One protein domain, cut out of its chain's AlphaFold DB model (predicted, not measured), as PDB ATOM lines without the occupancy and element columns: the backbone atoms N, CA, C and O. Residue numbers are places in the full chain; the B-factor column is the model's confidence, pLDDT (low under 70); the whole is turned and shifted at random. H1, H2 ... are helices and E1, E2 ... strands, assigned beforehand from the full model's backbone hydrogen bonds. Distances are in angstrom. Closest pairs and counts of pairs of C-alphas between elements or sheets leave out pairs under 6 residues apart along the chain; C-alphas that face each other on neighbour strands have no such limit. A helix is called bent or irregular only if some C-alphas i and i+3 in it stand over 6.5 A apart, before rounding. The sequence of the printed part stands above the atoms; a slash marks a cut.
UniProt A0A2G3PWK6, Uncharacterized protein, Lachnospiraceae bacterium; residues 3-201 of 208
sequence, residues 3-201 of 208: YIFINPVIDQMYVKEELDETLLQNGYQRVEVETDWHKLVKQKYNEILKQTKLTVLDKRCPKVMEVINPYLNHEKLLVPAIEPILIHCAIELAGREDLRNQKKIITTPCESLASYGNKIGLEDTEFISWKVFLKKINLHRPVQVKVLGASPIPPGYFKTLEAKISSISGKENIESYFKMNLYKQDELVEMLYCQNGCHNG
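AT A GLANCE: This is residues 3 to 201 of the 208 residues of an uncharacterized protein of Lachnospiraceae bacterium (UniProt A0A2G3PWK6). Two lobes lie end to end along the longest axis, each built on a small parallel sheet. In one lobe, H5 and H6 cover one face of the four-stranded sheet and H7 is on the other face; in the other lobe, H8 and H9 are on one face of a three-stranded sheet, with H3 and H4 reaching from it to the first lobe. The printed part has 199 residues with nine named helices and seven named strands, in the order E1 H1 H2 E2 H3 E3 H4 H5 E4 H6 E5 H7 E6 H8 H9 E7. The sheets run E2 E1 E4 E5 and E3 E7 E6, and the class is mixed, helices and strands. The whole is compact, with a radius of gyration of the C-alphas of 17.9 A and spans of 52 by 36 by 29 A.

IN THESE COORDINATES: The larger sheet holds E2, residues 28 to 30, E1, 3 to 5, E4, 104 to 108, 13.1 A, and E5, 125 to 129, 13.5 A. E1 begins at C-alpha 3, (-6.169, -16.227, 46.672). On that sheet are H1, 8 to 12, H2, 16 to 25, 14.3 A, H5, 85 to 95, 15.7 A, H6, 111 to 120, 14.7 A, and H7, 130 to 136. The smaller sheet holds E3, 55 to 57, E7, 188 to 192, 13.4 A, and E6, 165 to 169, 13.2 A. With it are H3, 37 to 49, 18.3 A, H4, 62 to 71, 15.2 A, H8, 171 to 179, 12.2 A, and H9, 182 to 185. E7 ends at C-alpha 192, (14.793, -35.039, 47.382).

HOW THE PARTS SIT: The larger sheet is only just strongly twisted, up to 4.3 A off its best plane. Within hydrogen-bond range are N 4 and O 29, 2.9 A, across the neighbour strands E1 and E2, N 5 and O 105, 2.8 A, across E1 and E4, and N 106 and O 126, 2.8 A, across E4 and E5. H6 runs along E5, 7.2 A over the sheet, with C-alphas 114 and 127 closest at 4.8 A. H5 is on the same face, at a height of 9.6 A; H7 is on the opposite face. H1 and H2 only graze this sheet. H3 touches H5 with residues 37 to 41 alone, at a steep tilt of 59 degrees, C-alphas 37 and 85 being closest at 6.1 A. H4 touches H6, about perpendicular at 89 degrees, C-alphas 63 and 112 being closest at 6.0 A. In the smaller sheet, N 189 and O 56 are 2.9 A apart, and N 168 and O 190 2.8 A. H3 and H4 only graze it; H8, at a height of 9.9 A, and H9 are on the same face. H4 touches H8 at a shallow tilt of 29 degrees, C-alphas 71 and 178 being closest at 6.4 A. Every O i to N i+4 pair is within range in H1, H2, H3, H5, H7 and H8, against 4 of 6 in H4 and 5 of 6 in H6; H9 is too short for one. H4 is irregular, with C-alphas 67 and 70 7.4 A apart.

THE WHOLE: The C-alphas of Glu 75 and His 140 are the two farthest apart, at 55.4 A. The printed part has no cut. The links H4 to H5, 13 residues, and H7 to E6, 28 residues, are long. Mean pLDDT of the printed part is 92.9; residues 141 to 142, 149 and 152 are under 70.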
ATOM      1  N   TYR A   3      -6.583 -15.306  47.723       98.00
ATOM      2  CA  TYR A   3      -6.169 -16.227  46.672       98.00
ATOM      3  C   TYR A   3      -5.335 -17.356  47.253       98.00
ATOM      4  O   TYR A   3      -4.619 -17.165  48.239       98.00
ATOM      5  N   ILE A   4      -5.425 -18.533  46.648       98.25
ATOM      6  CA  ILE A   4      -4.640 -19.692  47.052       98.25
ATOM      7  C   ILE A   4      -4.054 -20.410  45.842       98.25
ATOM      8  O   ILE A   4      -4.765 -20.784  44.915       98.25
ATOM      9  N   PHE A   5      -2.744 -20.619  45.877       98.25
ATOM     10  CA  PHE A   5      -2.042 -21.499  44.958       98.25
ATOM     11  C   PHE A   5      -1.879 -22.872  45.614       98.25
ATOM     12  O   PHE A   5      -1.286 -22.999  46.697       98.25
ATOM     13  N   ILE A   6      -2.408 -23.905  44.957       96.69
ATOM     14  CA  ILE A   6      -2.285 -25.291  45.403       96.69
ATOM     15  C   ILE A   6      -1.063 -25.918  44.737       96.69
ATOM     16  O   ILE A   6      -0.977 -25.971  43.514       96.69
ATOM     17  N   ASN A   7      -0.097 -26.386  45.533       94.44
ATOM     18  CA  ASN A   7       1.061 -27.080  44.973       94.44
ATOM     19  C   ASN A   7       0.605 -28.321  44.180       94.44
ATOM     20  O   ASN A   7      -0.208 -29.076  44.711       94.44
ATOM     21  N   PRO A   8       1.179 -28.620  43.000       90.88
ATOM     22  CA  PRO A   8       0.762 -29.769  42.192       90.88
ATOM     23  C   PRO A   8       0.802 -31.119  42.920       90.88
ATOM     24  O   PRO A   8      -0.003 -32.000  42.631       90.88
ATOM     25  N   VAL A   9       1.716 -31.295  43.885       89.50
ATOM     26  CA  VAL A   9       1.754 -32.511  44.711       89.50
ATOM     27  C   VAL A   9       0.504 -32.620  45.573       89.50
ATOM     28  O   VAL A   9      -0.098 -33.685  45.622       89.50
ATOM     29  N   ILE A  10       0.117 -31.523  46.226       91.12
ATOM     30  CA  ILE A  10      -1.092 -31.453  47.051       91.12
ATOM     31  C   ILE A  10      -2.318 -31.630  46.164       91.12
ATOM     32  O   ILE A  10      -3.199 -32.403  46.507       91.12
ATOM     33  N   ASP A  11      -2.371 -30.943  45.025       91.81
ATOM     34  CA  ASP A  11      -3.562 -30.923  44.178       91.81
ATOM     35  C   ASP A  11      -3.976 -32.330  43.726       91.81
ATOM     36  O   ASP A  11      -5.147 -32.699  43.771       91.81
ATOM     37  N   GLN A  12      -2.994 -33.174  43.398       90.56
ATOM     38  CA  GLN A  12      -3.245 -34.563  43.011       90.56
ATOM     39  C   GLN A  12      -3.686 -35.462  44.176       90.56
ATOM     40  O   GLN A  12      -4.284 -36.511  43.938       90.56
ATOM     41  N   MET A  13      -3.444 -35.061  45.428       89.38
ATOM     42  CA  MET A  13      -3.898 -35.795  46.617       89.38
ATOM     43  C   MET A  13      -5.394 -35.610  46.898       89.38
ATOM     44  O   MET A  13      -5.902 -36.230  47.827       89.38
ATOM     45  N   TYR A  14      -6.120 -34.795  46.129       89.56
ATOM     46  CA  TYR A  14      -7.528 -34.494  46.392       89.56
ATOM     47  C   TYR A  14      -8.404 -34.650  45.145       89.56
ATOM     48  O   TYR A  14      -7.940 -34.790  44.010       89.56
ATOM     49  N   VAL A  15      -9.718 -34.716  45.352       89.50
ATOM     50  CA  VAL A  15     -10.696 -34.501  44.276       89.50
ATOM     51  C   VAL A  15     -10.794 -32.994  44.059       89.50
ATOM     52  O   VAL A  15     -11.065 -32.255  45.004       89.50
ATOM     53  N   LYS A  16     -10.523 -32.534  42.834       89.50
ATOM     54  CA  LYS A  16     -10.365 -31.106  42.539       89.50
ATOM     55  C   LYS A  16     -11.644 -30.329  42.842       89.50
ATOM     56  O   LYS A  16     -11.581 -29.285  43.478       89.50
ATOM     57  N   GLU A  17     -12.786 -30.864  42.428       89.12
ATOM     58  CA  GLU A  17     -14.100 -30.240  42.579       89.12
ATOM     59  C   GLU A  17     -14.468 -30.069  44.058       89.12
ATOM     60  O   GLU A  17     -14.871 -28.986  44.480       89.12
ATOM     61  N   GLU A  18     -14.259 -31.111  44.869       89.38
ATOM     62  CA  GLU A  18     -14.529 -31.071  46.312       89.38
ATOM     63  C   GLU A  18     -13.601 -30.102  47.045       89.38
ATOM     64  O   GLU A  18     -14.022 -29.398  47.972       89.38
ATOM     65  N   LEU A  19     -12.331 -30.062  46.634       90.75
ATOM     66  CA  LEU A  19     -11.357 -29.145  47.200       90.75
ATOM     67  C   LEU A  19     -11.700 -27.693  46.837       90.75
ATOM     68  O   LEU A  19     -11.696 -26.838  47.717       90.75
ATOM     69  N   ASP A  20     -12.048 -27.419  45.579       91.75
ATOM     70  CA  ASP A  20     -12.437 -26.081  45.120       91.75
ATOM     71  C   ASP A  20     -13.686 -25.568  45.844       91.75
ATOM     72  O   ASP A  20     -13.699 -24.427  46.309       91.75
ATOM     73  N   GLU A  21     -14.696 -26.421  46.028       91.62
ATOM     74  CA  GLU A  21     -15.883 -26.085  46.817       91.62
ATOM     75  C   GLU A  21     -15.511 -25.731  48.268       91.62
ATOM     76  O   GLU A  21     -15.936 -24.701  48.797       91.62
ATOM     77  N   THR A  22     -14.656 -26.544  48.897       91.88
ATOM     78  CA  THR A  22     -14.202 -26.329  50.281       91.88
ATOM     79  C   THR A  22     -13.421 -25.018  50.428       91.88
ATOM     80  O   THR A  22     -13.598 -24.285  51.406       91.88
ATOM     81  N   LEU A  23     -12.561 -24.694  49.459       94.12
ATOM     82  CA  LEU A  23     -11.789 -23.451  49.440       94.12
ATOM     83  C   LEU A  23     -12.703 -22.229  49.304       94.12
ATOM     84  O   LEU A  23     -12.566 -21.284  50.086       94.12
ATOM     85  N   LEU A  24     -13.672 -22.274  48.383       94.19
ATOM     86  CA  LEU A  24     -14.630 -21.188  48.162       94.19
ATOM     87  C   LEU A  24     -15.499 -20.926  49.398       94.19
ATOM     88  O   LEU A  24     -15.651 -19.771  49.794       94.19
ATOM     89  N   GLN A  25     -15.995 -21.977  50.060       93.38
ATOM     90  CA  GLN A  25     -16.739 -21.859  51.327       93.38
ATOM     91  C   GLN A  25     -15.910 -21.190  52.437       93.38
ATOM     92  O   GLN A  25     -16.457 -20.520  53.310       93.38
ATOM     93  N   ASN A  26     -14.582 -21.317  52.376       94.06
ATOM     94  CA  ASN A  26     -13.641 -20.678  53.296       94.06
ATOM     95  C   ASN A  26     -13.116 -19.313  52.800       94.06
ATOM     96  O   ASN A  26     -12.201 -18.741  53.402       94.06
ATOM     97  N   GLY A  27     -13.688 -18.768  51.720       95.31
ATOM     98  CA  GLY A  27     -13.337 -17.456  51.169       95.31
ATOM     99  C   GLY A  27     -12.008 -17.421  50.408       95.31
ATOM    100  O   GLY A  27     -11.411 -16.346  50.285       95.31
ATOM    101  N   TYR A  28     -11.536 -18.577  49.932       96.50
ATOM    102  CA  TYR A  28     -10.357 -18.700  49.081       96.50
ATOM    103  C   TYR A  28     -10.752 -18.981  47.634       96.50
ATOM    104  O   TYR A  28     -11.494 -19.917  47.349       96.50
ATOM    105  N   GLN A  29     -10.185 -18.212  46.714       95.69
ATOM    106  CA  GLN A  29     -10.263 -18.466  45.284       95.69
ATOM    107  C   GLN A  29      -8.942 -19.068  44.807       95.69
ATOM    108  O   GLN A  29      -7.870 -18.515  45.066       95.69
ATOM    109  N   ARG A  30      -9.003 -20.205  44.111       95.81
ATOM    110  CA  ARG A  30      -7.807 -20.816  43.529       95.81
ATOM    111  C   ARG A  30      -7.211 -19.902  42.457       95.81
ATOM    112  O   ARG A  30      -7.943 -19.295  41.678       95.81
ATOM    113  N   VAL A  31      -5.886 -19.828  42.424       96.75
ATOM    114  CA  VAL A  31      -5.123 -19.143  41.383       96.75
ATOM    115  C   VAL A  31      -4.047 -20.067  40.826       96.75
ATOM    116  O   VAL A  31      -3.496 -20.898  41.550       96.75
ATOM    117  N   GLU A  32      -3.752 -19.905  39.543       96.50
ATOM    118  CA  GLU A  32      -2.711 -20.637  38.826       96.50
ATOM    119  C   GLU A  32      -1.659 -19.668  38.288       96.50
ATOM    120  O   GLU A  32      -1.917 -18.471  38.150       96.50
ATOM    121  N   VAL A  33      -0.475 -20.198  37.998       97.31
ATOM    122  CA  VAL A  33       0.570 -19.460  37.284       97.31
ATOM    123  C   VAL A  33       0.369 -19.599  35.781       97.31
ATOM    124  O   VAL A  33      -0.103 -20.626  35.302       97.31
ATOM    125  N   GLU A  34       0.751 -18.571  35.042       97.00
ATOM    126  CA  GLU A  34       0.705 -18.543  33.580       97.00
ATOM    127  C   GLU A  34       2.010 -19.075  32.977       97.00
ATOM    128  O   GLU A  34       2.018 -19.650  31.886       97.00
ATOM    129  N   THR A  35       3.125 -18.917  33.694       97.69
ATOM    130  CA  THR A  35       4.439 -19.343  33.213       97.69
ATOM    131  C   THR A  35       4.694 -20.818  33.509       97.69
ATOM    132  O   THR A  35       4.547 -21.292  34.638       97.69
ATOM    133  N   ASP A  36       5.221 -21.541  32.516       96.50
ATOM    134  CA  ASP A  36       5.785 -22.881  32.709       96.50
ATOM    135  C   ASP A  36       7.139 -22.808  33.442       96.50
ATOM    136  O   ASP A  36       8.231 -22.913  32.865       96.50
ATOM    137  N   TRP A  37       7.068 -22.616  34.759       96.50
ATOM    138  CA  TRP A  37       8.246 -22.553  35.619       96.50
ATOM    139  C   TRP A  37       9.009 -23.874  35.691       96.50
ATOM    140  O   TRP A  37      10.216 -23.855  35.944       96.50
ATOM    141  N   HIS A  38       8.368 -25.015  35.416       93.44
ATOM    142  CA  HIS A  38       9.072 -26.291  35.303       93.44
ATOM    143  C   HIS A  38      10.065 -26.239  34.136       93.44
ATOM    144  O   HIS A  38      11.270 -26.469  34.309       93.44
ATOM    145  N   LYS A  39       9.598 -25.867  32.943       95.50
ATOM    146  CA  LYS A  39      10.465 -25.731  31.771       95.50
ATOM    147  C   LYS A  39      11.583 -24.720  32.005       95.50
ATOM    148  O   LYS A  39      12.745 -25.062  31.781       95.50
ATOM    149  N   LEU A  40      11.265 -23.527  32.512       97.38
ATOM    150  CA  LEU A  40      12.264 -22.471  32.714       97.38
ATOM    151  C   LEU A  40      13.326 -22.852  33.750       97.38
ATOM    152  O   LEU A  40      14.517 -22.667  33.506       97.38
ATOM    153  N   VAL A  41      12.939 -23.428  34.893       96.44
ATOM    154  CA  VAL A  41      13.911 -23.890  35.897       96.44
ATOM    155  C   VAL A  41      14.812 -24.969  35.308       96.44
ATOM    156  O   VAL A  41      16.028 -24.910  35.477       96.44
ATOM    157  N   LYS A  42      14.250 -25.930  34.566       96.06
ATOM    158  CA  LYS A  42      15.047 -26.982  33.923       96.06
ATOM    159  C   LYS A  42      16.027 -26.411  32.892       96.06
ATOM    160  O   LYS A  42      17.168 -26.862  32.830       96.06
ATOM    161  N   GLN A  43      15.606 -25.407  32.122       97.12
ATOM    162  CA  GLN A  43      16.470 -24.702  31.173       97.12
ATOM    163  C   GLN A  43      17.632 -23.994  31.874       97.12
ATOM    164  O   GLN A  43      18.766 -24.178  31.447       97.12
ATOM    165  N   LYS A  44      17.392 -23.301  32.996       97.75
ATOM    166  CA  LYS A  44      18.467 -22.672  33.786       97.75
ATOM    167  C   LYS A  44      19.521 -23.688  34.239       97.75
ATOM    168  O   LYS A  44      20.714 -23.429  34.134       97.75
ATOM    169  N   TYR A  45      19.100 -24.865  34.703       97.81
ATOM    170  CA  TYR A  45      20.036 -25.943  35.049       97.81
ATOM    171  C   TYR A  45      20.838 -26.423  33.833       97.81
ATOM    172  O   TYR A  45      22.054 -26.575  33.921       97.81
ATOM    173  N   ASN A  46      20.177 -26.617  32.690       97.50
ATOM    174  CA  ASN A  46      20.833 -27.016  31.444       97.50
ATOM    175  C   ASN A  46      21.860 -25.978  30.955       97.50
ATOM    176  O   ASN A  46      22.918 -26.336  30.449       97.50
ATOM    177  N   GLU A  47      21.563 -24.689  31.102       97.75
ATOM    178  CA  GLU A  47      22.488 -23.604  30.761       97.75
ATOM    179  C   GLU A  47      23.724 -23.611  31.659       97.75
ATOM    180  O   GLU A  47      24.839 -23.502  31.152       97.75
ATOM    181  N   ILE A  48      23.544 -23.811  32.968       97.69
ATOM    182  CA  ILE A  48      24.661 -23.916  33.913       97.69
ATOM    183  C   ILE A  48      25.546 -25.115  33.583       97.69
ATOM    184  O   ILE A  48      26.765 -24.968  33.554       97.69
ATOM    185  N   LEU A  49      24.955 -26.277  33.283       97.44
ATOM    186  CA  LEU A  49      25.705 -27.485  32.922       97.44
ATOM    187  C   LEU A  49      26.628 -27.267  31.718       97.44
ATOM    188  O   LEU A  49      27.747 -27.761  31.704       97.44
ATOM    189  N   LYS A  50      26.213 -26.453  30.743       96.62
ATOM    190  CA  LYS A  50      27.037 -26.116  29.569       96.62
ATOM    191  C   LYS A  50      28.219 -25.196  29.885       96.62
ATOM    192  O   LYS A  50      29.116 -25.056  29.057       96.62
ATOM    193  N   GLN A  51      28.207 -24.531  31.039       96.31
ATOM    194  CA  GLN A  51      29.166 -23.485  31.403       96.31
ATOM    195  C   GLN A  51      30.160 -23.925  32.482       96.31
ATOM    196  O   GLN A  51      31.093 -23.184  32.791       96.31
ATOM    197  N   THR A  52      29.984 -25.109  33.070       95.94
ATOM    198  CA  THR A  52      30.795 -25.570  34.197       95.94
ATOM    199  C   THR A  52      31.263 -27.005  34.016       95.94
ATOM    200  O   THR A  52      30.621 -27.809  33.353       95.94
ATOM    201  N   LYS A  53      32.396 -27.327  34.641       95.12
ATOM    202  CA  LYS A  53      32.869 -28.708  34.829       95.12
ATOM    203  C   LYS A  53      32.664 -29.202  36.263       95.12
ATOM    204  O   LYS A  53      33.044 -30.324  36.581       95.12
ATOM    205  N   LEU A  54      32.139 -28.344  37.137       97.25
ATOM    206  CA  LEU A  54      31.786 -28.709  38.505       97.25
ATOM    207  C   LEU A  54      30.493 -29.518  38.497       97.25
ATOM    208  O   LEU A  54      29.610 -29.271  37.678       97.25
ATOM    209  N   THR A  55      30.343 -30.415  39.463       97.81
ATOM    210  CA  THR A  55      29.077 -31.115  39.673       97.81
ATOM    211  C   THR A  55      28.027 -30.123  40.170       97.81
ATOM    212  O   THR A  55      28.192 -29.492  41.219       97.81
ATOM    213  N   VAL A  56      26.934 -29.982  39.428       98.12
ATOM    214  CA  VAL A  56      25.831 -29.074  39.751       98.12
ATOM    215  C   VAL A  56      24.870 -29.747  40.725       98.12
ATOM    216  O   VAL A  56      24.418 -30.870  40.507       98.12
ATOM    217  N   LEU A  57      24.517 -29.052  41.800       97.31
ATOM    218  CA  LEU A  57      23.580 -29.556  42.797       97.31
ATOM    219  C   LEU A  57      22.177 -28.993  42.572       97.31
ATOM    220  O   LEU A  57      21.968 -27.781  42.503       97.31
ATOM    221  N   ASP A  58      21.184 -29.870  42.490       94.94
ATOM    222  CA  ASP A  58      19.787 -29.462  42.556       94.94
ATOM    223  C   ASP A  58      19.449 -28.929  43.957       94.94
ATOM    224  O   ASP A  58      19.606 -29.643  44.947       94.94
ATOM    225  N   LYS A  59      18.949 -27.689  44.046       93.31
ATOM    226  CA  LYS A  59      18.564 -27.051  45.315       93.31
ATOM    227  C   LYS A  59      17.057 -26.854  45.470       93.31
ATOM    228  O   LYS A  59      16.618 -26.144  46.374       93.31
ATOM    229  N   ARG A  60      16.234 -27.492  44.625       92.62
ATOM    230  CA  ARG A  60      14.763 -27.388  44.706       92.62
ATOM    231  C   ARG A  60      14.184 -27.910  46.027       92.62
ATOM    232  O   ARG A  60      13.066 -27.535  46.371       92.62
ATOM    233  N   CYS A  61      14.912 -28.750  46.762       93.75
ATOM    234  CA  CYS A  61      14.542 -29.204  48.102       93.75
ATOM    235  C   CYS A  61      15.413 -28.506  49.169       93.75
ATOM    236  O   CYS A  61      16.537 -28.952  49.411       93.75
ATOM    237  N   PRO A  62      14.915 -27.459  49.862       92.31
ATOM    238  CA  PRO A  62      15.703 -26.740  50.869       92.31
ATOM    239  C   PRO A  62      16.215 -27.638  52.001       92.31
ATOM    240  O   PRO A  62      17.343 -27.481  52.460       92.31
ATOM    241  N   LYS A  63      15.428 -28.650  52.387       92.56
ATOM    242  CA  LYS A  63      15.797 -29.612  53.432       92.56
ATOM    243  C   LYS A  63      17.042 -30.429  53.080       92.56
ATOM    244  O   LYS A  63      17.826 -30.756  53.962       92.56
ATOM    245  N   VAL A  64      17.249 -30.742  51.799       93.38
ATOM    246  CA  VAL A  64      18.479 -31.414  51.356       93.38
ATOM    247  C   VAL A  64      19.683 -30.513  51.576       93.38
ATOM    248  O   VAL A  64      20.704 -30.990  52.060       93.38
ATOM    249  N   MET A  65      19.563 -29.221  51.263       93.31
ATOM    250  CA  MET A  65      20.669 -28.275  51.418       93.31
ATOM    251  C   MET A  65      21.136 -28.183  52.873       93.31
ATOM    252  O   MET A  65      22.338 -28.137  53.114       93.31
ATOM    253  N   GLU A  66      20.212 -28.254  53.838       90.88
ATOM    254  CA  GLU A  66      20.539 -28.351  55.270       90.88
ATOM    255  C   GLU A  66      21.383 -29.604  55.589       90.88
ATOM    256  O   GLU A  66      22.343 -29.525  56.353       90.88
ATOM    257  N   VAL A  67      21.047 -30.753  54.988       92.44
ATOM    258  CA  VAL A  67      21.728 -32.044  55.215       92.44
ATOM    259  C   VAL A  67      23.116 -32.078  54.587       92.44
ATOM    260  O   VAL A  67      24.055 -32.583  55.203       92.44
ATOM    261  N   ILE A  68      23.257 -31.569  53.361       94.50
ATOM    262  CA  ILE A  68      24.512 -31.694  52.613       94.50
ATOM    263  C   ILE A  68      25.514 -30.577  52.904       94.50
ATOM    264  O   ILE A  68      26.669 -30.697  52.501       94.50
ATOM    265  N   ASN A  69      25.101 -29.520  53.613       93.38
ATOM    266  CA  ASN A  69      25.943 -28.372  53.951       93.38
ATOM    267  C   ASN A  69      27.341 -28.755  54.493       93.38
ATOM    268  O   ASN A  69      28.320 -28.186  54.014       93.38
ATOM    269  N   PRO A  70      27.492 -29.749  55.396       93.50
ATOM    270  CA  PRO A  70      28.809 -30.164  55.894       93.50
ATOM    271  C   PRO A  70      29.731 -30.799  54.840       93.50
ATOM    272  O   PRO A  70      30.931 -30.910  55.074       93.50
ATOM    273  N   TYR A  71      29.192 -31.243  53.699       92.44
ATOM    274  CA  TYR A  71      29.935 -31.918  52.628       92.44
ATOM    275  C   TYR A  71      30.192 -31.018  51.412       92.44
ATOM    276  O   TYR A  71      30.774 -31.477  50.426       92.44
ATOM    277  N   LEU A  72      29.747 -29.756  51.444       91.56
ATOM    278  CA  LEU A  72      29.924 -28.836  50.326       91.56
ATOM    279  C   LEU A  72      31.402 -28.463  50.160       91.56
ATOM    280  O   LEU A  72      31.986 -27.753  50.972       91.56
ATOM    281  N   ASN A  73      31.995 -28.927  49.062       89.50
ATOM    282  CA  ASN A  73      33.290 -28.478  48.573       89.50
ATOM    283  C   ASN A  73      33.100 -27.654  47.291       89.50
ATOM    284  O   ASN A  73      32.909 -28.215  46.211       89.50
ATOM    285  N   HIS A  74      33.201 -26.331  47.409       88.69
ATOM    286  CA  HIS A  74      33.000 -25.390  46.302       88.69
ATOM    287  C   HIS A  74      34.054 -25.473  45.185       88.69
ATOM    288  O   HIS A  74      33.827 -24.941  44.103       88.69
ATOM    289  N   GLU A  75      35.173 -26.175  45.390       91.56
ATOM    290  CA  GLU A  75      36.137 -26.456  44.316       91.56
ATOM    291  C   GLU A  75      35.646 -27.546  43.352       91.56
ATOM    292  O   GLU A  75      36.195 -27.703  42.264       91.56
ATOM    293  N   LYS A  76      34.650 -28.346  43.760       93.00
ATOM    294  CA  LYS A  76      34.134 -29.501  42.997       93.00
ATOM    295  C   LYS A  76      32.632 -29.441  42.751       93.00
ATOM    296  O   LYS A  76      32.143 -30.090  41.831       93.00
ATOM    297  N   LEU A  77      31.916 -28.685  43.576       96.44
ATOM    298  CA  LEU A  77      30.466 -28.589  43.580       96.44
ATOM    299  C   LEU A  77      30.031 -27.161  43.273       96.44
ATOM    300  O   LEU A  77      30.549 -26.201  43.845       96.44
ATOM    301  N   LEU A  78      29.006 -27.040  42.439       96.88
ATOM    302  CA  LEU A  78      28.301 -25.793  42.199       96.88
ATOM    303  C   LEU A  78      26.883 -25.899  42.756       96.88
ATOM    304  O   LEU A  78      26.076 -26.694  42.280       96.88
ATOM    305  N   VAL A  79      26.562 -25.056  43.739       96.06
ATOM    306  CA  VAL A  79      25.177 -24.814  44.157       96.06
ATOM    307  C   VAL A  79      24.663 -23.627  43.342       96.06
ATOM    308  O   VAL A  79      25.100 -22.500  43.579       96.06
ATOM    309  N   PRO A  80      23.779 -23.840  42.356       95.50
ATOM    310  CA  PRO A  80      23.340 -22.775  41.477       95.50
ATOM    311  C   PRO A  80      22.389 -21.819  42.202       95.50
ATOM    312  O   PRO A  80      21.577 -22.222  43.038       95.50
ATOM    313  N   ALA A  81      22.417 -20.544  41.819       94.69
ATOM    314  CA  ALA A  81      21.463 -19.532  42.275       94.69
ATOM    315  C   ALA A  81      20.092 -19.666  41.566       94.69
ATOM    316  O   ALA A  81      19.558 -18.699  41.031       94.69
ATOM    317  N   ILE A  82      19.532 -20.881  41.522       96.00
ATOM    318  CA  ILE A  82      18.222 -21.187  40.923       96.00
ATOM    319  C   ILE A  82      17.227 -21.548  42.019       96.00
ATOM    320  O   ILE A  82      17.358 -22.591  42.654       96.00
ATOM    321  N   GLU A  83      16.222 -20.709  42.232       95.94
ATOM    322  CA  GLU A  83      15.213 -20.937  43.264       95.94
ATOM    323  C   GLU A  83      14.338 -22.178  43.001       95.94
ATOM    324  O   GLU A  83      14.144 -22.575  41.846       95.94
ATOM    325  N   PRO A  84      13.771 -22.805  44.054       95.56
ATOM    326  CA  PRO A  84      12.770 -23.849  43.878       95.56
ATOM    327  C   PRO A  84      11.602 -23.371  43.006       95.56
ATOM    328  O   PRO A  84      11.190 -22.216  43.077       95.56
ATOM    329  N   ILE A  85      11.010 -24.280  42.229       96.12
ATOM    330  CA  ILE A  85       9.919 -23.963  41.285       96.12
ATOM    331  C   ILE A  85       8.770 -23.219  41.980       96.12
ATOM    332  O   ILE A  85       8.286 -22.221  41.462       96.12
ATOM    333  N   LEU A  86       8.395 -23.643  43.193       97.06
ATOM    334  CA  LEU A  86       7.339 -22.992  43.973       97.06
ATOM    335  C   LEU A  86       7.634 -21.515  44.274       97.06
ATOM    336  O   LEU A  86       6.716 -20.704  44.322       97.06
ATOM    337  N   ILE A  87       8.905 -21.169  44.479       98.06
ATOM    338  CA  ILE A  87       9.322 -19.791  44.737       98.06
ATOM    339  C   ILE A  87       9.156 -18.949  43.477       98.06
ATOM    340  O   ILE A  87       8.637 -17.842  43.554       98.06
ATOM    341  N   HIS A  88       9.519 -19.490  42.315       98.19
ATOM    342  CA  HIS A  88       9.258 -18.826  41.043       98.19
ATOM    343  C   HIS A  88       7.758 -18.606  40.799       98.19
ATOM    344  O   HIS A  88       7.366 -17.493  40.456       98.19
ATOM    345  N   CYS A  89       6.922 -19.612  41.081       98.25
ATOM    346  CA  CYS A  89       5.469 -19.465  41.016       98.25
ATOM    347  C   CYS A  89       4.962 -18.343  41.935       98.25
ATOM    348  O   CYS A  89       4.159 -17.513  41.527       98.25
ATOM    349  N   ALA A  90       5.444 -18.293  43.177       98.50
ATOM    350  CA  ALA A  90       5.032 -17.279  44.138       98.50
ATOM    351  C   ALA A  90       5.472 -15.863  43.740       98.50
ATOM    352  O   ALA A  90       4.700 -14.925  43.916       98.50
ATOM    353  N   ILE A  91       6.680 -15.704  43.184       98.44
ATOM    354  CA  ILE A  91       7.172 -14.418  42.668       98.44
ATOM    355  C   ILE A  91       6.261 -13.914  41.544       98.44
ATOM    356  O   ILE A  91       5.899 -12.740  41.544       98.44
ATOM    357  N   GLU A  92       5.859 -14.790  40.620       98.38
ATOM    358  CA  GLU A  92       4.908 -14.429  39.564       98.38
ATOM    359  C   GLU A  92       3.576 -13.946  40.152       98.38
ATOM    360  O   GLU A  92       3.126 -12.848  39.842       98.38
ATOM    361  N   LEU A  93       2.968 -14.735  41.044       98.25
ATOM    362  CA  LEU A  93       1.673 -14.397  41.643       98.25
ATOM    363  C   LEU A  93       1.722 -13.124  42.497       98.25
ATOM    364  O   LEU A  93       0.744 -12.378  42.546       98.25
ATOM    365  N   ALA A  94       2.842 -12.865  43.171       97.75
ATOM    366  CA  ALA A  94       3.040 -11.636  43.930       97.75
ATOM    367  C   ALA A  94       3.135 -10.407  43.010       97.75
ATOM    368  O   ALA A  94       2.626  -9.348  43.366       97.75
ATOM    369  N   GLY A  95       3.746 -10.556  41.827       97.25
ATOM    370  CA  GLY A  95       3.921  -9.485  40.841       97.25
ATOM    371  C   GLY A  95       2.741  -9.265  39.887       97.25
ATOM    372  O   GLY A  95       2.785  -8.343  39.075       97.25
ATOM    373  N   ARG A  96       1.699 -10.099  39.949       97.19
ATOM    374  CA  ARG A  96       0.512  -9.997  39.090       97.19
ATOM    375  C   ARG A  96      -0.391  -8.828  39.486       97.19
ATOM    376  O   ARG A  96      -0.880  -8.766  40.615       97.19
ATOM    377  N   GLU A  97      -0.673  -7.938  38.531       96.12
ATOM    378  CA  GLU A  97      -1.476  -6.729  38.773       96.12
ATOM    379  C   GLU A  97      -2.922  -7.057  39.174       96.12
ATOM    380  O   GLU A  97      -3.479  -6.418  40.063       96.12
ATOM    381  N   ASP A  98      -3.521  -8.103  38.594       95.56
ATOM    382  CA  ASP A  98      -4.888  -8.538  38.913       95.56
ATOM    383  C   ASP A  98      -5.039  -9.087  40.345       95.56
ATOM    384  O   ASP A  98      -6.148  -9.164  40.880       95.56
ATOM    385  N   LEU A  99      -3.919  -9.422  40.996       96.25
ATOM    386  CA  LEU A  99      -3.867  -9.933  42.366       96.25
ATOM    387  C   LEU A  99      -3.330  -8.898  43.365       96.25
ATOM    388  O   LEU A  99      -3.170  -9.208  44.549       96.25
ATOM    389  N   ARG A 100      -3.011  -7.679  42.933       95.00
ATOM    390  CA  ARG A 100      -2.374  -6.657  43.773       95.00
ATOM    391  C   ARG A 100      -3.221  -6.291  44.999       95.00
ATOM    392  O   ARG A 100      -4.445  -6.222  44.912       95.00
ATOM    393  N   ASN A 101      -2.577  -6.050  46.146       94.38
ATOM    394  CA  ASN A 101      -3.223  -5.738  47.435       94.38
ATOM    395  C   ASN A 101      -4.170  -6.836  47.966       94.38
ATOM    396  O   ASN A 101      -4.990  -6.592  48.854       94.38
ATOM    397  N   GLN A 102      -4.123  -8.043  47.397       96.06
ATOM    398  CA  GLN A 102      -4.910  -9.191  47.841       96.06
ATOM    399  C   GLN A 102      -3.976 -10.227  48.446       96.06
ATOM    400  O   GLN A 102      -2.912 -10.510  47.897       96.06
ATOM    401  N   LYS A 103      -4.397 -10.843  49.552       97.19
ATOM    402  CA  LYS A 103      -3.613 -11.890  50.208       97.19
ATOM    403  C   LYS A 103      -3.519 -13.135  49.319       97.19
ATOM    404  O   LYS A 103      -4.558 -13.669  48.921       97.19
ATOM    405  N   LYS A 104      -2.305 -13.634  49.080       98.19
ATOM    406  CA  LYS A 104      -2.018 -14.907  48.405       98.19
ATOM    407  C   LYS A 104      -1.480 -15.920  49.407       98.19
ATOM    408  O   LYS A 104      -0.532 -15.648  50.139       98.19
ATOM    409  N   ILE A 105      -2.078 -17.100  49.430       98.44
ATOM    410  CA  ILE A 105      -1.576 -18.253  50.170       98.44
ATOM    411  C   ILE A 105      -0.887 -19.191  49.186       98.44
ATOM    412  O   ILE A 105      -1.510 -19.664  48.239       98.44
ATOM    413  N   ILE A 106       0.383 -19.491  49.425       98.56
ATOM    414  CA  ILE A 106       1.154 -20.453  48.641       98.56
ATOM    415  C   ILE A 106       1.297 -21.723  49.469       98.56
ATOM    416  O   ILE A 106       1.986 -21.748  50.490       98.56
ATOM    417  N   THR A 107       0.623 -22.788  49.051       97.75
ATOM    418  CA  THR A 107       0.680 -24.057  49.781       97.75
ATOM    419  C   THR A 107       1.875 -24.899  49.345       97.75
ATOM    420  O   THR A 107       2.364 -24.796  48.219       97.75
ATOM    421  N   THR A 108       2.371 -25.745  50.243       96.00
ATOM    422  CA  THR A 108       3.481 -26.665  49.968       96.00
ATOM    423  C   THR A 108       3.353 -27.949  50.782       96.00
ATOM    424  O   THR A 108       2.888 -27.907  51.923       96.00
ATOM    425  N   PRO A 109       3.784 -29.104  50.244       93.06
ATOM    426  CA  PRO A 109       3.850 -30.338  51.015       93.06
ATOM    427  C   PRO A 109       5.037 -30.383  51.998       93.06
ATOM    428  O   PRO A 109       5.255 -31.406  52.634       93.06
ATOM    429  N   CYS A 110       5.831 -29.312  52.122       93.88
ATOM    430  CA  CYS A 110       7.048 -29.279  52.937       93.88
ATOM    431  C   CYS A 110       7.133 -28.021  53.813       93.88
ATOM    432  O   CYS A 110       7.069 -26.898  53.302       93.88
ATOM    433  N   GLU A 111       7.355 -28.199  55.117       94.44
ATOM    434  CA  GLU A 111       7.491 -27.101  56.085       94.44
ATOM    435  C   GLU A 111       8.775 -26.283  55.898       94.44
ATOM    436  O   GLU A 111       8.747 -25.053  56.001       94.44
ATOM    437  N   SER A 112       9.895 -26.941  55.574       94.69
ATOM    438  CA  SER A 112      11.163 -26.250  55.283       94.69
ATOM    439  C   SER A 112      11.018 -25.340  54.057       94.69
ATOM    440  O   SER A 112      11.459 -24.192  54.089       94.69
ATOM    441  N   LEU A 113      10.295 -25.779  53.015       95.75
ATOM    442  CA  LEU A 113      10.014 -24.940  51.846       95.75
ATOM    443  C   LEU A 113       9.053 -23.783  52.166       95.75
ATOM    444  O   LEU A 113       9.245 -22.687  51.643       95.75
ATOM    445  N   ALA A 114       8.069 -23.982  53.050       97.56
ATOM    446  CA  ALA A 114       7.211 -22.887  53.512       97.56
ATOM    447  C   ALA A 114       8.032 -21.822  54.254       97.56
ATOM    448  O   ALA A 114       7.943 -20.630  53.968       97.56
ATOM    449  N   SER A 115       8.888 -22.268  55.174       97.25
ATOM    450  CA  SER A 115       9.779 -21.397  55.941       97.25
ATOM    451  C   SER A 115      10.766 -20.658  55.036       97.25
ATOM    452  O   SER A 115      11.011 -19.472  55.235       97.25
ATOM    453  N   TYR A 116      11.311 -21.346  54.030       96.50
ATOM    454  CA  TYR A 116      12.174 -20.752  53.014       96.50
ATOM    455  C   TYR A 116      11.447 -19.648  52.241       96.50
ATOM    456  O   TYR A 116      11.955 -18.534  52.162       96.50
ATOM    457  N   GLY A 117      10.240 -19.920  51.737       97.56
ATOM    458  CA  GLY A 117       9.447 -18.938  50.996       97.56
ATOM    459  C   GLY A 117       9.082 -17.707  51.828       97.56
ATOM    460  O   GLY A 117       9.255 -16.583  51.365       97.56
ATOM    461  N   ASN A 118       8.669 -17.889  53.086       98.38
ATOM    462  CA  ASN A 118       8.337 -16.765  53.970       98.38
ATOM    463  C   ASN A 118       9.537 -15.848  54.256       98.38
ATOM    464  O   ASN A 118       9.356 -14.644  54.414       98.38
ATOM    465  N   LYS A 119      10.768 -16.379  54.275       97.69
ATOM    466  CA  LYS A 119      11.989 -15.567  54.449       97.69
ATOM    467  C   LYS A 119      12.272 -14.632  53.273       97.69
ATOM    468  O   LYS A 119      13.012 -13.672  53.454       97.69
ATOM    469  N   ILE A 120      11.708 -14.897  52.094       96.94
ATOM    470  CA  ILE A 120      11.869 -14.038  50.911       96.94
ATOM    471  C   ILE A 120      11.112 -12.716  51.096       96.94
ATOM    472  O   ILE A 120      11.531 -11.701  50.552       96.94
ATOM    473  N   GLY A 121      10.032 -12.709  51.888       97.31
ATOM    474  CA  GLY A 121       9.292 -11.486  52.207       97.31
ATOM    475  C   GLY A 121       8.500 -10.918  51.028       97.31
ATOM    476  O   GLY A 121       8.478  -9.706  50.835       97.31
ATOM    477  N   LEU A 122       7.873 -11.783  50.225       97.94
ATOM    478  CA  LEU A 122       7.010 -11.354  49.120       97.94
ATOM    479  C   LEU A 122       5.761 -10.625  49.644       97.94
ATOM    480  O   LEU A 122       5.124 -11.068  50.600       97.94
ATOM    481  N   GLU A 123       5.395  -9.524  48.987       96.06
ATOM    482  CA  GLU A 123       4.252  -8.688  49.368       96.06
ATOM    483  C   GLU A 123       2.929  -9.468  49.309       96.06
ATOM    484  O   GLU A 123       2.694 -10.270  48.399       96.06
ATOM    485  N   ASP A 124       2.073  -9.260  50.315       97.12
ATOM    486  CA  ASP A 124       0.774  -9.924  50.494       97.12
ATOM    487  C   ASP A 124       0.787 -11.456  50.369       97.12
ATOM    488  O   ASP A 124      -0.256 -12.073  50.135       97.12
ATOM    489  N   THR A 125       1.943 -12.098  50.519       98.44
ATOM    490  CA  THR A 125       2.122 -13.514  50.193       98.44
ATOM    491  C   THR A 125       2.577 -14.290  51.423       98.44
ATOM    492  O   THR A 125       3.572 -13.956  52.058       98.44
ATOM    493  N   GLU A 126       1.850 -15.353  51.766       98.31
ATOM    494  CA  GLU A 126       2.176 -16.254  52.877       98.31
ATOM    495  C   GLU A 126       2.378 -17.669  52.337       98.31
ATOM    496  O   GLU A 126       1.487 -18.237  51.702       98.31
ATOM    497  N   PHE A 127       3.530 -18.266  52.631       98.69
ATOM    498  CA  PHE A 127       3.772 -19.679  52.381       98.69
ATOM    499  C   PHE A 127       3.340 -20.504  53.589       98.69
ATOM    500  O   PHE A 127       3.669 -20.185  54.733       98.69
ATOM    501  N   ILE A 128       2.640 -21.605  53.342       98.06
ATOM    502  CA  ILE A 128       2.102 -22.460  54.400       98.06
ATOM    503  C   ILE A 128       2.186 -23.932  54.005       98.06
ATOM    504  O   ILE A 128       1.950 -24.298  52.852       98.06
ATOM    505  N   SER A 129       2.516 -24.799  54.960       96.69
ATOM    506  CA  SER A 129       2.393 -26.235  54.726       96.69
ATOM    507  C   SER A 129       0.923 -26.641  54.662       96.69
ATOM    508  O   SER A 129       0.068 -26.066  55.341       96.69
ATOM    509  N   TRP A 130       0.612 -27.640  53.843       95.00
ATOM    510  CA  TRP A 130      -0.768 -28.065  53.621       95.00
ATOM    511  C   TRP A 130      -1.502 -28.459  54.907       95.00
ATOM    512  O   TRP A 130      -2.603 -27.976  55.166       95.00
ATOM    513  N   LYS A 131      -0.868 -29.256  55.772       92.00
ATOM    514  CA  LYS A 131      -1.451 -29.676  57.054       92.00
ATOM    515  C   LYS A 131      -1.776 -28.490  57.968       92.00
ATOM    516  O   LYS A 131      -2.774 -28.515  58.681       92.00
ATOM    517  N   VAL A 132      -0.952 -27.439  57.952       94.44
ATOM    518  CA  VAL A 132      -1.191 -26.234  58.759       94.44
ATOM    519  C   VAL A 132      -2.317 -25.411  58.142       94.44
ATOM    520  O   VAL A 132      -3.146 -24.882  58.875       94.44
ATOM    521  N   PHE A 133      -2.398 -25.341  56.812       95.31
ATOM    522  CA  PHE A 133      -3.519 -24.702  56.129       95.31
ATOM    523  C   PHE A 133      -4.853 -25.384  56.445       95.31
ATOM    524  O   PHE A 133      -5.810 -24.693  56.790       95.31
ATOM    525  N   LEU A 134      -4.908 -26.718  56.422       91.38
ATOM    526  CA  LEU A 134      -6.121 -27.469  56.758       91.38
ATOM    527  C   LEU A 134      -6.627 -27.174  58.177       91.38
ATOM    528  O   LEU A 134      -7.830 -27.057  58.379       91.38
ATOM    529  N   LYS A 135      -5.726 -26.954  59.142       90.69
ATOM    530  CA  LYS A 135      -6.082 -26.543  60.515       90.69
ATOM    531  C   LYS A 135      -6.654 -25.118  60.601       90.69
ATOM    532  O   LYS A 135      -7.254 -24.775  61.614       90.69
ATOM    533  N   LYS A 136      -6.453 -24.277  59.577       91.06
ATOM    534  CA  LYS A 136      -6.948 -22.887  59.519       91.06
ATOM    535  C   LYS A 136      -8.318 -22.752  58.849       91.06
ATOM    536  O   LYS A 136      -8.895 -21.667  58.922       91.06
ATOM    537  N   ILE A 137      -8.804 -23.783  58.162       90.62
ATOM    538  CA  ILE A 137     -10.073 -23.731  57.430       90.62
ATOM    539  C   ILE A 137     -11.142 -24.574  58.118       90.62
ATOM    540  O   ILE A 137     -10.852 -25.574  58.770       90.62
ATOM    541  N   ASN A 138     -12.397 -24.169  57.957       85.75
ATOM    542  CA  ASN A 138     -13.538 -24.921  58.446       85.75
ATOM    543  C   ASN A 138     -13.823 -26.073  57.483       85.75
ATOM    544  O   ASN A 138     -14.238 -25.863  56.341       85.75
ATOM    545  N   LEU A 139     -13.602 -27.294  57.963       81.75
ATOM    546  CA  LEU A 139     -13.928 -28.520  57.248       81.75
ATOM    547  C   LEU A 139     -15.316 -28.990  57.684       81.75
ATOM    548  O   LEU A 139     -15.467 -29.628  58.722       81.75
ATOM    549  N   HIS A 140     -16.344 -28.668  56.897       72.31
ATOM    550  CA  HIS A 140     -17.706 -29.165  57.144       72.31
ATOM    551  C   HIS A 140     -17.816 -30.688  56.954       72.31
ATOM    552  O   HIS A 140     -18.639 -31.338  57.595       72.31
ATOM    553  N   ARG A 141     -16.965 -31.251  56.089       69.94
ATOM    554  CA  ARG A 141     -16.774 -32.688  55.866       69.94
ATOM    555  C   ARG A 141     -15.273 -32.996  55.787       69.94
ATOM    556  O   ARG A 141     -14.521 -32.125  55.342       69.94
ATOM    557  N   PRO A 142     -14.821 -34.202  56.178       69.94
ATOM    558  CA  PRO A 142     -13.452 -34.630  55.914       69.94
ATOM    559  C   PRO A 142     -13.178 -34.565  54.408       69.94
ATOM    560  O   PRO A 142     -13.924 -35.150  53.624       69.94
ATOM    561  N   VAL A 143     -12.131 -33.851  53.996       70.94
ATOM    562  CA  VAL A 143     -11.711 -33.845  52.588       70.94
ATOM    563  C   VAL A 143     -11.016 -35.172  52.313       70.94
ATOM    564  O   VAL A 143     -10.044 -35.510  52.993       70.94
ATOM    565  N   GLN A 144     -11.513 -35.939  51.344       74.44
ATOM    566  CA  GLN A 144     -10.966 -37.258  51.053       74.44
ATOM    567  C   GLN A 144      -9.533 -37.138  50.516       74.44
ATOM    568  O   GLN A 144      -9.300 -36.574  49.446       74.44
ATOM    569  N   VAL A 145      -8.573 -37.695  51.258       80.31
ATOM    570  CA  VAL A 145      -7.172 -37.771  50.833       80.31
ATOM    571  C   VAL A 145      -6.993 -38.989  49.935       80.31
ATOM    572  O   VAL A 145      -7.263 -40.124  50.333       80.31
ATOM    573  N   LYS A 146      -6.502 -38.766  48.721       82.00
ATOM    574  CA  LYS A 146      -6.044 -39.813  47.814       82.00
ATOM    575  C   LYS A 146      -4.616 -40.185  48.188       82.00
ATOM    576  O   LYS A 146      -3.698 -39.375  48.058       82.00
ATOM    577  N   VAL A 147      -4.422 -41.427  48.625       76.56
ATOM    578  CA  VAL A 147      -3.077 -41.985  48.788       76.56
ATOM    579  C   VAL A 147      -2.463 -42.142  47.402       76.56
ATOM    580  O   VAL A 147      -2.982 -42.871  46.556       76.56
ATOM    581  N   LEU A 148      -1.363 -41.437  47.161       76.25
ATOM    582  CA  LEU A 148      -0.646 -41.514  45.897       76.25
ATOM    583  C   LEU A 148       0.349 -42.675  45.940       76.25
ATOM    584  O   LEU A 148       1.190 -42.737  46.831       76.25
ATOM    585  N   GLY A 149       0.282 -43.574  44.954       68.88
ATOM    586  CA  GLY A 149       1.265 -44.654  44.792       68.88
ATOM    587  C   GLY A 149       2.632 -44.178  44.280       68.88
ATOM    588  O   GLY A 149       3.608 -44.920  44.345       68.88
ATOM    589  N   ALA A 150       2.711 -42.946  43.767       74.06
ATOM    590  CA  ALA A 150       3.938 -42.298  43.321       74.06
ATOM    591  C   ALA A 150       3.827 -40.779  43.486       74.06
ATOM    592  O   ALA A 150       2.736 -40.212  43.388       74.06
ATOM    593  N   SER A 151       4.960 -40.100  43.690       72.88
ATOM    594  CA  SER A 151       4.951 -38.639  43.722       72.88
ATOM    595  C   SER A 151       4.588 -38.074  42.348       72.88
ATOM    596  O   SER A 151       5.156 -38.526  41.354       72.88
ATOM    597  N   PRO A 152       3.770 -37.011  42.288       69.88
ATOM    598  CA  PRO A 152       3.583 -36.223  41.069       69.88
ATOM    599  C   PRO A 152       4.885 -35.583  40.569       69.88
ATOM    600  O   PRO A 152       5.043 -35.307  39.384       69.88
ATOM    601  N   ILE A 153       5.835 -35.365  41.486       70.88
ATOM    602  CA  ILE A 153       7.192 -34.899  41.198       70.88
ATOM    603  C   ILE A 153       8.165 -35.952  41.753       70.88
ATOM    604  O   ILE A 153       8.712 -35.776  42.848       70.88
ATOM    605  N   PRO A 154       8.335 -37.090  41.056       76.31
ATOM    606  CA  PRO A 154       9.264 -38.126  41.478       76.31
ATOM    607  C   PRO A 154      10.711 -37.704  41.167       76.31
ATOM    608  O   PRO A 154      10.928 -36.795  40.357       76.31
ATOM    609  N   PRO A 155      11.714 -38.381  41.756       83.56
ATOM    610  CA  PRO A 155      13.084 -38.313  41.256       83.56
ATOM    611  C   PRO A 155      13.141 -38.603  39.745       83.56
ATOM    612  O   PRO A 155      12.354 -39.393  39.219       83.56
ATOM    613  N   GLY A 156      14.082 -37.977  39.043       89.81
ATOM    614  CA  GLY A 156      14.230 -38.062  37.592       89.81
ATOM    615  C   GLY A 156      13.735 -36.818  36.852       89.81
ATOM    616  O   GLY A 156      13.503 -36.880  35.643       89.81
ATOM    617  N   TYR A 157      13.580 -35.676  37.529       91.56
ATOM    618  CA  TYR A 157      13.165 -34.422  36.898       91.56
ATOM    619  C   TYR A 157      14.099 -34.003  35.758       91.56
ATOM    620  O   TYR A 157      13.645 -33.498  34.726       91.56
ATOM    621  N   PHE A 158      15.400 -34.237  35.930       94.88
ATOM    622  CA  PHE A 158      16.429 -33.857  34.967       94.88
ATOM    623  C   PHE A 158      16.774 -34.957  33.961       94.88
ATOM    624  O   PHE A 158      17.597 -34.707  33.094       94.88
ATOM    625  N   LYS A 159      16.118 -36.129  33.990       92.69
ATOM    626  CA  LYS A 159      16.469 -37.296  33.147       92.69
ATOM    627  C   LYS A 159      16.513 -37.035  31.635       92.69
ATOM    628  O   LYS A 159      17.055 -37.836  30.890       92.69
ATOM    629  N   THR A 160      15.852 -35.972  31.179       93.06
ATOM    630  CA  THR A 160      15.805 -35.565  29.768       93.06
ATOM    631  C   THR A 160      16.976 -34.667  29.367       93.06
ATOM    632  O   THR A 160      17.043 -34.269  28.211       93.06
ATOM    633  N   LEU A 161      17.823 -34.250  30.311       94.62
ATOM    634  CA  LEU A 161      19.028 -33.484  30.017       94.62
ATOM    635  C   LEU A 161      20.147 -34.433  29.585       94.62
ATOM    636  O   LEU A 161      20.312 -35.510  30.153       94.62
ATOM    637  N   GLU A 162      20.925 -34.006  28.597       94.50
ATOM    638  CA  GLU A 162      22.113 -34.713  28.115       94.50
ATOM    639  C   GLU A 162      23.281 -34.490  29.086       94.50
ATOM    640  O   GLU A 162      24.213 -33.745  28.801       94.50
ATOM    641  N   ALA A 163      23.183 -35.084  30.274       95.69
ATOM    642  CA  ALA A 163      24.195 -35.013  31.319       95.69
ATOM    643  C   ALA A 163      24.189 -36.301  32.147       95.69
ATOM    644  O   ALA A 163      23.161 -36.974  32.284       95.69
ATOM    645  N   LYS A 164      25.327 -36.635  32.752       97.00
ATOM    646  CA  LYS A 164      25.409 -37.721  33.721       97.00
ATOM    647  C   LYS A 164      24.776 -37.286  35.043       97.00
ATOM    648  O   LYS A 164      25.313 -36.435  35.753       97.00
ATOM    649  N   ILE A 165      23.617 -37.871  35.343       97.19
ATOM    650  CA  ILE A 165      22.753 -37.450  36.446       97.19
ATOM    651  C   ILE A 165      22.556 -38.582  37.445       97.19
ATOM    652  O   ILE A 165      22.125 -39.673  37.072       97.19
ATOM    653  N   SER A 166      22.763 -38.274  38.722       96.44
ATOM    654  CA  SER A 166      22.280 -39.097  39.831       96.44
ATOM    655  C   SER A 166      21.024 -38.474  40.428       96.44
ATOM    656  O   SER A 166      21.040 -37.310  40.820       96.44
ATOM    657  N   SER A 167      19.944 -39.251  40.532       95.56
ATOM    658  CA  SER A 167      18.706 -38.845  41.210       95.56
ATOM    659  C   SER A 167      18.538 -39.643  42.497       95.56
ATOM    660  O   SER A 167      18.354 -40.858  42.468       95.56
ATOM    661  N   ILE A 168      18.603 -38.953  43.633       94.88
ATOM    662  CA  ILE A 168      18.677 -39.564  44.960       94.88
ATOM    663  C   ILE A 168      17.517 -39.052  45.802       94.88
ATOM    664  O   ILE A 168      17.192 -37.865  45.798       94.88
ATOM    665  N   SER A 169      16.897 -39.944  46.566       93.56
ATOM    666  CA  SER A 169      15.906 -39.547  47.561       93.56
ATOM    667  C   SER A 169      16.131 -40.232  48.897       93.56
ATOM    668  O   SER A 169      16.645 -41.352  48.929       93.56
ATOM    669  N   GLY A 170      15.700 -39.577  49.973       93.06
ATOM    670  CA  GLY A 170      15.856 -40.069  51.337       93.06
ATOM    671  C   GLY A 170      17.134 -39.554  51.993       93.06
ATOM    672  O   GLY A 170      18.220 -39.616  51.414       93.06
ATOM    673  N   LYS A 171      17.004 -39.062  53.229       93.56
ATOM    674  CA  LYS A 171      18.106 -38.487  54.017       93.56
ATOM    675  C   LYS A 171      19.341 -39.393  54.069       93.56
ATOM    676  O   LYS A 171      20.436 -38.941  53.752       93.56
ATOM    677  N   GLU A 172      19.172 -40.657  54.453       94.81
ATOM    678  CA  GLU A 172      20.286 -41.597  54.659       94.81
ATOM    679  C   GLU A 172      21.049 -41.893  53.360       94.81
ATOM    680  O   GLU A 172      22.283 -41.927  53.356       94.81
ATOM    681  N   ASN A 173      20.324 -42.031  52.245       95.56
ATOM    682  CA  ASN A 173      20.910 -42.244  50.921       95.56
ATOM    683  C   ASN A 173      21.724 -41.027  50.476       95.56
ATOM    684  O   ASN A 173      22.853 -41.178  50.009       95.56
ATOM    685  N   ILE A 174      21.173 -39.823  50.662       95.94
ATOM    686  CA  ILE A 174      21.851 -38.564  50.336       95.94
ATOM    687  C   ILE A 174      23.127 -38.427  51.172       95.94
ATOM    688  O   ILE A 174      24.203 -38.225  50.616       95.94
ATOM    689  N   GLU A 175      23.050 -38.589  52.495       95.75
ATOM    690  CA  GLU A 175      24.236 -38.497  53.352       95.75
ATOM    691  C   GLU A 175      25.319 -39.505  52.955       95.75
ATOM    692  O   GLU A 175      26.490 -39.142  52.851       95.75
ATOM    693  N   SER A 176      24.940 -40.762  52.718       96.38
ATOM    694  CA  SER A 176      25.886 -41.818  52.340       96.38
ATOM    695  C   SER A 176      26.570 -41.503  51.011       96.38
ATOM    696  O   SER A 176      27.790 -41.614  50.897       96.38
ATOM    697  N   TYR A 177      25.806 -41.020  50.031       96.50
ATOM    698  CA  TYR A 177      26.320 -40.645  48.720       96.50
ATOM    699  C   TYR A 177      27.367 -39.517  48.792       96.50
ATOM    700  O   TYR A 177      28.421 -39.606  48.149       96.50
ATOM    701  N   PHE A 178      27.139 -38.493  49.624       95.88
ATOM    702  CA  PHE A 178      28.111 -37.410  49.826       95.88
ATOM    703  C   PHE A 178      29.319 -37.844  50.663       95.88
ATOM    704  O   PHE A 178      30.449 -37.529  50.284       95.88
ATOM    705  N   LYS A 179      29.124 -38.633  51.732       95.25
ATOM    706  CA  LYS A 179      30.221 -39.212  52.536       95.25
ATOM    707  C   LYS A 179      31.180 -40.040  51.676       95.25
ATOM    708  O   LYS A 179      32.396 -39.944  51.821       95.25
ATOM    709  N   MET A 180      30.636 -40.814  50.739       95.31
ATOM    710  CA  MET A 180      31.403 -41.648  49.812       95.31
ATOM    711  C   MET A 180      31.967 -40.877  48.608       95.31
ATOM    712  O   MET A 180      32.663 -41.461  47.781       95.31
ATOM    713  N   ASN A 181      31.722 -39.566  48.507       94.50
ATOM    714  CA  ASN A 181      32.140 -38.718  47.388       94.50
ATOM    715  C   ASN A 181      31.665 -39.202  46.005       94.50
ATOM    716  O   ASN A 181      32.354 -38.980  45.003       94.50
ATOM    717  N   LEU A 182      30.501 -39.852  45.936       95.12
ATOM    718  CA  LEU A 182      29.976 -40.402  44.681       95.12
ATOM    719  C   LEU A 182      29.613 -39.300  43.671       95.12
ATOM    720  O   LEU A 182      29.774 -39.508  42.471       95.12
ATOM    721  N   TYR A 183      29.279 -38.097  44.158       93.88
ATOM    722  CA  TYR A 183      29.004 -36.899  43.348       93.88
ATOM    723  C   TYR A 183      30.099 -36.557  42.335       93.88
ATOM    724  O   TYR A 183      29.807 -35.976  41.300       93.88
ATOM    725  N   LYS A 184      31.359 -36.937  42.588       92.88
ATOM    726  CA  LYS A 184      32.492 -36.631  41.695       92.88
ATOM    727  C   LYS A 184      32.367 -37.260  40.312       92.88
ATOM    728  O   LYS A 184      33.118 -36.895  39.413       92.88
ATOM    729  N   GLN A 185      31.508 -38.262  40.172       93.00
ATOM    730  CA  GLN A 185      31.310 -38.949  38.911       93.00
ATOM    731  C   GLN A 185      30.190 -38.336  38.076       93.00
ATOM    732  O   GLN A 185      30.034 -38.775  36.940       93.00
ATOM    733  N   ASP A 186      29.437 -37.379  38.617       96.38
ATOM    734  CA  ASP A 186      28.209 -36.863  38.024       96.38
ATOM    735  C   ASP A 186      28.349 -35.387  37.645       96.38
ATOM    736  O   ASP A 186      29.081 -34.619  38.272       96.38
ATOM    737  N   GLU A 187      27.623 -34.989  36.606       97.94
ATOM    738  CA  GLU A 187      27.532 -33.599  36.160       97.94
ATOM    739  C   GLU A 187      26.411 -32.866  36.901       97.94
ATOM    740  O   GLU A 187      26.540 -31.679  37.203       97.94
ATOM    741  N   LEU A 188      25.336 -33.577  37.260       98.19
ATOM    742  CA  LEU A 188      24.246 -33.048  38.074       98.19
ATOM    743  C   LEU A 188      23.753 -34.077  39.094       98.19
ATOM    744  O   LEU A 188      23.547 -35.246  38.776       98.19
ATOM    745  N   VAL A 189      23.496 -33.620  40.318       97.44
ATOM    746  CA  VAL A 189      22.887 -34.437  41.373       97.44
ATOM    747  C   VAL A 189      21.516 -33.868  41.713       97.44
ATOM    748  O   VAL A 189      21.398 -32.775  42.267       97.44
ATOM    749  N   GLU A 190      20.473 -34.621  41.378       96.56
ATOM    750  CA  GLU A 190      19.101 -34.371  41.804       96.56
ATOM    751  C   GLU A 190      18.853 -35.005  43.168       96.56
ATOM    752  O   GLU A 190      19.167 -36.175  43.387       96.56
ATOM    753  N   MET A 191      18.250 -34.248  44.083       94.88
ATOM    754  CA  MET A 191      18.083 -34.694  45.461       94.88
ATOM    755  C   MET A 191      16.726 -34.299  46.030       94.88
ATOM    756  O   MET A 191      16.338 -33.131  45.998       94.88
ATOM    757  N   LEU A 192      16.036 -35.262  46.641       93.31
ATOM    758  CA  LEU A 192      14.793 -35.039  47.382       93.31
ATOM    759  C   LEU A 192      14.915 -35.616  48.795       93.31
ATOM    760  O   LEU A 192      15.179 -36.802  48.970       93.31
ATOM    761  N   TYR A 193      14.702 -34.796  49.826       93.38
ATOM    762  CA  TYR A 193      14.858 -35.247  51.215       93.38
ATOM    763  C   TYR A 193      13.886 -36.383  51.565       93.38
ATOM    764  O   TYR A 193      14.279 -37.381  52.172       93.38
ATOM    765  N   CYS A 194      12.624 -36.242  51.159       91.00
ATOM    766  CA  CYS A 194      11.590 -37.250  51.359       91.00
ATOM    767  C   CYS A 194      11.824 -38.454  50.446       91.00
ATOM    768  O   CYS A 194      12.069 -38.292  49.246       91.00
ATOM    769  N   GLN A 195      11.683 -39.659  50.998       87.06
ATOM    770  CA  GLN A 195      11.788 -40.888  50.222       87.06
ATOM    771  C   GLN A 195      10.736 -40.899  49.103       87.06
ATOM    772  O   GLN A 195       9.547 -40.679  49.350       87.06
ATOM    773  N   ASN A 196      11.183 -41.151  47.870       81.69
ATOM    774  CA  ASN A 196      10.356 -41.221  46.659       81.69
ATOM    775  C   ASN A 196       9.598 -39.923  46.296       81.69
ATOM    776  O   ASN A 196       8.730 -39.951  45.425       81.69
ATOM    777  N   GLY A 197       9.929 -38.780  46.908       83.31
ATOM    778  CA  GLY A 197       9.414 -37.458  46.533       83.31
ATOM    779  C   GLY A 197       8.495 -36.794  47.562       83.31
ATOM    780  O   GLY A 197       8.182 -37.341  48.616       83.31
ATOM    781  N   CYS A 198       8.051 -35.574  47.249       86.44
ATOM    782  CA  CYS A 198       7.470 -34.643  48.226       86.44
ATOM    783  C   CYS A 198       6.066 -35.007  48.737       86.44
ATOM    784  O   CYS A 198       5.616 -34.413  49.708       86.44
ATOM    785  N   HIS A 199       5.375 -35.966  48.114       81.62
ATOM    786  CA  HIS A 199       4.085 -36.485  48.606       81.62
ATOM    787  C   HIS A 199       4.175 -37.149  49.992       81.62
ATOM    788  O   HIS A 199       3.164 -37.250  50.668       81.62
ATOM    789  N   ASN A 200       5.378 -37.530  50.437       81.25
ATOM    790  CA  ASN A 200       5.668 -37.993  51.801       81.25
ATOM    791  C   ASN A 200       6.258 -36.870  52.676       81.25
ATOM    792  O   ASN A 200       7.068 -37.115  53.571       81.25
ATOM    793  N   GLY A 201       5.970 -35.616  52.331       81.19
ATOM    794  CA  GLY A 201       6.494 -34.449  53.021       81.19
ATOM    795  C   GLY A 201       5.914 -34.276  54.419       81.19
ATOM    796  O   GLY A 201       4.774 -34.639  54.692       81.19
TER     797      GLY A 201